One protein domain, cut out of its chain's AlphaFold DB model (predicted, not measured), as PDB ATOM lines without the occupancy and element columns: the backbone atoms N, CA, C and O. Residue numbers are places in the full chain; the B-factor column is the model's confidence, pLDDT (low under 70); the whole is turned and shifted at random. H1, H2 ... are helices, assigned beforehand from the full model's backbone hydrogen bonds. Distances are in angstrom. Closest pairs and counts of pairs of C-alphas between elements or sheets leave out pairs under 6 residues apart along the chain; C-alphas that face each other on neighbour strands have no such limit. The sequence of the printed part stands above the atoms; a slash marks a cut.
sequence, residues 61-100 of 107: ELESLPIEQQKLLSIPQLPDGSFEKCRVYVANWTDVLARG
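What this domain is: This is residues 61 to 100 of the 107 residues of the protein "Organic cation transporter protein" of Triatoma infestans (UniProt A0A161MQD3). The model has little regular structure: a short helix, H1, and a second short helix, H2, at one end of the long axis, joined by a long loop that swings out to the other end near Asp 80 and folds back. The printed part has 40 residues with two named helices, H1 then H2, and no named strand. The class is all helix, though the named elements hold only 15 of the 40 residues. The whole is only just compact, close to loose, with a radius of gyration of the C-alphas of 10.5 A, and elongated, spanning 30 by 19 by 16 A.

How they stand to each other: H1, residues 67 to 74, is the longest helix. H2, residues 93 to 99, is apart from H1. In both helices every O i to N i+4 pair is within hydrogen-bond range.

Where its parts are: H1 begins at C-alpha 67 (180.104, 141.593, 245.780) and measures 10.4 A from first to last C-alpha. H2 measures 9.8 A and ends at C-alpha 99 (192.303, 155.437, 249.579).

The domain as a whole: The two C-alphas farthest apart, those of Asp 80 and Ala 98, are 30.2 A apart. Residues 75 to 92 form the long link. The printed part has no cut, and no printed residue is under 70 in pLDDT.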
ATOM      1  N   GLU A  61     177.114 152.958 248.175       86.62
ATOM      2  CA  GLU A  61     178.381 153.590 247.812       86.62
ATOM      3  C   GLU A  61     179.420 152.586 247.293       86.62
ATOM      4  O   GLU A  61     180.320 152.969 246.551       86.62
ATOM      5  N   LEU A  62     179.296 151.305 247.657       87.06
ATOM      6  CA  LEU A  62     180.213 150.237 247.252       87.06
ATOM      7  C   LEU A  62     179.681 149.420 246.065       87.06
ATOM      8  O   LEU A  62     180.356 148.492 245.626       87.06
ATOM      9  N   GLU A  63     178.518 149.765 245.502       87.31
ATOM     10  CA  GLU A  63     177.880 149.000 244.418       87.31
ATOM     11  C   GLU A  63     178.744 148.853 243.159       87.31
ATOM     12  O   GLU A  63     178.566 147.904 242.398       87.31
ATOM     13  N   SER A  64     179.703 149.757 242.940       88.12
ATOM     14  CA  SER A  64     180.638 149.681 241.813       88.12
ATOM     15  C   SER A  64     181.675 148.557 241.935       88.12
ATOM     16  O   SER A  64     182.349 148.245 240.956       88.12
ATOM     17  N   LEU A  65     181.852 147.983 243.129       86.69
ATOM     18  CA  LEU A  65     182.814 146.916 243.415       86.69
ATOM     19  C   LEU A  65     182.178 145.525 243.269       86.69
ATOM     20  O   LEU A  65     180.961 145.382 243.391       86.69
ATOM     21  N   PRO A  66     182.977 144.462 243.066       89.56
ATOM     22  CA  PRO A  66     182.465 143.096 243.111       89.56
ATOM     23  C   PRO A  66     181.923 142.746 244.505       89.56
ATOM     24  O   PRO A  66     182.490 143.155 245.518       89.56
ATOM     25  N   ILE A  67     180.856 141.943 244.555       86.69
ATOM     26  CA  ILE A  67     180.104 141.593 245.780       86.69
ATOM     27  C   ILE A  67     181.016 141.094 246.910       86.69
ATOM     28  O   ILE A  67     180.853 141.494 248.058       86.69
ATOM     29  N   GLU A  68     182.004 140.261 246.590       88.00
ATOM     30  CA  GLU A  68     182.928 139.709 247.587       88.00
ATOM     31  C   GLU A  68     183.786 140.793 248.251       88.00
ATOM     32  O   GLU A  68     183.999 140.772 249.460       88.00
ATOM     33  N   GLN A  69     184.204 141.802 247.484       87.50
ATOM     34  CA  GLN A  69     184.948 142.938 248.022       87.50
ATOM     35  C   GLN A  69     184.037 143.886 248.807       87.50
ATOM     36  O   GLN A  69     184.466 144.436 249.817       87.50
ATOM     37  N   GLN A  70     182.773 144.040 248.394       88.81
ATOM     38  CA  GLN A  70     181.792 144.796 249.175       88.81
ATOM     39  C   GLN A  70     181.608 144.175 250.559       88.81
ATOM     40  O   GLN A  70     181.683 144.889 251.558       88.81
ATOM     41  N   LYS A  71     181.423 142.848 250.628       89.12
ATOM     42  CA  LYS A  71     181.289 142.117 251.895       89.12
ATOM     43  C   LYS A  71     182.532 142.286 252.762       89.12
ATOM     44  O   LYS A  71     182.412 142.700 253.909       89.12
ATOM     45  N   LEU A  72     183.714 142.046 252.193       89.44
ATOM     46  CA  LEU A  72     184.981 142.111 252.924       89.44
ATOM     47  C   LEU A  72     185.271 143.500 253.509       89.44
ATOM     48  O   LEU A  72     185.912 143.603 254.549       89.44
ATOM     49  N   LEU A  73     184.832 144.561 252.831       88.50
ATOM     50  CA  LEU A  73     185.092 145.936 253.247       88.50
ATOM     51  C   LEU A  73     184.020 146.482 254.197       88.50
ATOM     52  O   LEU A  73     184.333 147.280 255.076       88.50
ATOM     53  N   SER A  74     182.758 146.088 254.003       88.81
ATOM     54  CA  SER A  74     181.633 146.686 254.727       88.81
ATOM     55  C   SER A  74     181.156 145.896 255.938       88.81
ATOM     56  O   SER A  74     180.542 146.489 256.828       88.81
ATOM     57  N   ILE A  75     181.441 144.596 256.001       91.25
ATOM     58  CA  ILE A  75     180.834 143.686 256.969       91.25
ATOM     59  C   ILE A  75     181.876 143.203 257.983       91.25
ATOM     60  O   ILE A  75     182.909 142.665 257.578       91.25
ATOM     61  N   PRO A  76     181.608 143.326 259.295       90.00
ATOM     62  CA  PRO A  76     182.491 142.781 260.315       90.00
ATOM     63  C   PRO A  76     182.618 141.257 260.230       90.00
ATOM     64  O   PRO A  76     181.634 140.550 260.005       90.00
ATOM     65  N   GLN A  77     183.832 140.752 260.447       88.88
ATOM     66  CA  GLN A  77     184.100 139.317 260.551       88.88
ATOM     67  C   GLN A  77     184.022 138.869 262.014       88.88
ATOM     68  O   GLN A  77     184.586 139.509 262.904       88.88
ATOM     69  N   LEU A  78     183.324 137.764 262.258       86.12
ATOM     70  CA  LEU A  78     183.254 137.098 263.550       86.12
ATOM     71  C   LEU A  78     184.548 136.301 263.820       86.12
ATOM     72  O   LEU A  78     185.308 136.001 262.895       86.12
ATOM     73  N   PRO A  79     184.802 135.892 265.079       85.81
ATOM     74  CA  PRO A  79     185.992 135.112 265.439       85.81
ATOM     75  C   PRO A  79     186.116 133.756 264.729       85.81
ATOM     76  O   PRO A  79     187.200 133.182 264.682       85.81
ATOM     77  N   ASP A  80     185.012 133.229 264.204       86.88
ATOM     78  CA  ASP A  80     184.949 131.987 263.430       86.88
ATOM     79  C   ASP A  80     185.264 132.188 261.933       86.88
ATOM     80  O   ASP A  80     185.283 131.219 261.175       86.88
ATOM     81  N   GLY A  81     185.534 133.427 261.505       83.62
ATOM     82  CA  GLY A  81     185.782 133.795 260.111       83.62
ATOM     83  C   GLY A  81     184.509 133.975 259.279       83.62
ATOM     84  O   GLY A  81     184.599 134.191 258.071       83.62
ATOM     85  N   SER A  82     183.326 133.883 259.894       87.12
ATOM     86  CA  SER A  82     182.061 134.188 259.225       87.12
ATOM     87  C   SER A  82     181.794 135.697 259.196       87.12
ATOM     88  O   SER A  82     182.332 136.459 259.996       87.12
ATOM     89  N   PHE A  83     180.970 136.152 258.253       88.62
ATOM     90  CA  PHE A  83     180.558 137.553 258.170       88.62
ATOM     91  C   PHE A  83     179.301 137.809 259.010       88.62
ATOM     92  O   PHE A  83     178.351 137.020 258.973       88.62
ATOM     93  N   GLU A  84     179.261 138.945 259.709       88.38
ATOM     94  CA  GLU A  84     178.044 139.452 260.348       88.38
ATOM     95  C   GLU A  84     176.934 139.651 259.304       88.38
ATOM     96  O   GLU A  84     177.154 140.153 258.207       88.38
ATOM     97  N   LYS A  85     175.697 139.275 259.622       88.12
ATOM     98  CA  LYS A  85     174.603 139.319 258.626       88.12
ATOM     99  C   LYS A  85     173.760 140.593 258.706       88.12
ATOM    100  O   LYS A  85     173.215 141.060 257.707       88.12
ATOM    101  N   CYS A  86     173.706 141.200 259.893       86.69
ATOM    102  CA  CYS A  86     172.833 142.340 260.196       86.69
ATOM    103  C   CYS A  86     173.574 143.662 260.436       86.69
ATOM    104  O   CYS A  86     172.932 144.670 260.735       86.69
ATOM    105  N   ARG A  87     174.909 143.665 260.404       88.38
ATOM    106  CA  ARG A  87     175.727 144.824 260.782       88.38
ATOM    107  C   ARG A  87     176.695 145.186 259.671       88.38
ATOM    108  O   ARG A  87     177.216 144.318 258.983       88.38
ATOM    109  N   VAL A  88     176.955 146.482 259.564       90.44
ATOM    110  CA  VAL A  88     177.965 147.072 258.686       90.44
ATOM    111  C   VAL A  88     178.766 148.103 259.462       90.44
ATOM    112  O   VAL A  88     178.261 148.690 260.424       90.44
ATOM    113  N   TYR A  89     180.010 148.316 259.048       89.19
ATOM    114  CA  TYR A  89     180.844 149.368 259.609       89.19
ATOM    115  C   TYR A  89     180.252 150.750 259.321       89.19
ATOM    116  O   TYR A  89     179.736 151.022 258.237       89.19
ATOM    117  N   VAL A  90     180.345 151.645 260.303       88.19
ATOM    118  CA  VAL A  90     179.998 153.057 260.121       88.19
ATOM    119  C   VAL A  90     181.246 153.771 259.616       88.19
ATOM    120  O   VAL A  90     182.070 154.223 260.406       88.19
ATOM    121  N   ALA A  91     181.402 153.840 258.295       86.88
ATOM    122  CA  ALA A  91     182.564 154.436 257.643       86.88
ATOM    123  C   ALA A  91     182.152 155.429 256.550       86.88
ATOM    124  O   ALA A  91     181.061 155.347 255.984       86.88
ATOM    125  N   ASN A  92     183.047 156.364 256.219       90.31
ATOM    126  CA  ASN A  92     182.882 157.197 255.032       90.31
ATOM    127  C   ASN A  92     183.404 156.443 253.802       90.31
ATOM    128  O   ASN A  92     184.599 156.443 253.508       90.31
ATOM    129  N   TRP A  93     182.496 155.798 253.077       87.69
ATOM    130  CA  TRP A  93     182.827 154.944 251.937       87.69
ATOM    131  C   TRP A  93     183.543 155.672 250.800       87.69
ATOM    132  O   TRP A  93     184.377 155.075 250.124       87.69
ATOM    133  N   THR A  94     183.277 156.966 250.608       88.00
ATOM    134  CA  THR A  94     183.958 157.756 249.569       88.00
ATOM    135  C   THR A  94     185.450 157.902 249.856       88.00
ATOM    136  O   THR A  94     186.268 157.723 248.953       88.00
ATOM    137  N   ASP A  95     185.817 158.115 251.121       87.62
ATOM    138  CA  ASP A  95     187.211 158.181 251.558       87.62
ATOM    139  C   ASP A  95     187.890 156.810 251.466       87.62
ATOM    140  O   ASP A  95     189.043 156.709 251.048       87.62
ATOM    141  N   VAL A  96     187.172 155.742 251.824       86.50
ATOM    142  CA  VAL A  96     187.664 154.357 251.742       86.50
ATOM    143  C   VAL A  96     187.980 153.974 250.292       86.50
ATOM    144  O   VAL A  96     189.052 153.430 250.015       86.50
ATOM    145  N   LEU A  97     187.092 154.327 249.357       86.25
ATOM    146  CA  LEU A  97     187.296 154.133 247.922       86.25
ATOM    147  C   LEU A  97     188.449 154.990 247.390       86.25
ATOM    148  O   LEU A  97     189.284 154.487 246.640       86.25
ATOM    149  N   ALA A  98     188.540 156.256 247.807       86.31
ATOM    150  CA  ALA A  98     189.616 157.160 247.398       86.31
ATOM    151  C   ALA A  98     191.000 156.683 247.866       86.31
ATOM    152  O   ALA A  98     191.994 156.884 247.170       86.31
ATOM    153  N   ARG A  99     191.072 156.029 249.032       84.56
ATOM    154  CA  ARG A  99     192.303 155.437 249.579       84.56
ATOM    155  C   ARG A  99     192.635 154.063 248.991       84.56
ATOM    156  O   ARG A  99     193.737 153.574 249.224       84.56
ATOM    157  N   GLY A 100     191.716 153.446 248.245       81.06
ATOM    158  CA  GLY A 100     191.916 152.128 247.638       81.06
ATOM    159  C   GLY A 100     192.052 150.995 248.658       81.06
ATOM    160  O   GLY A 100     192.787 150.040 248.412       81.06
TER     161      GLY A 100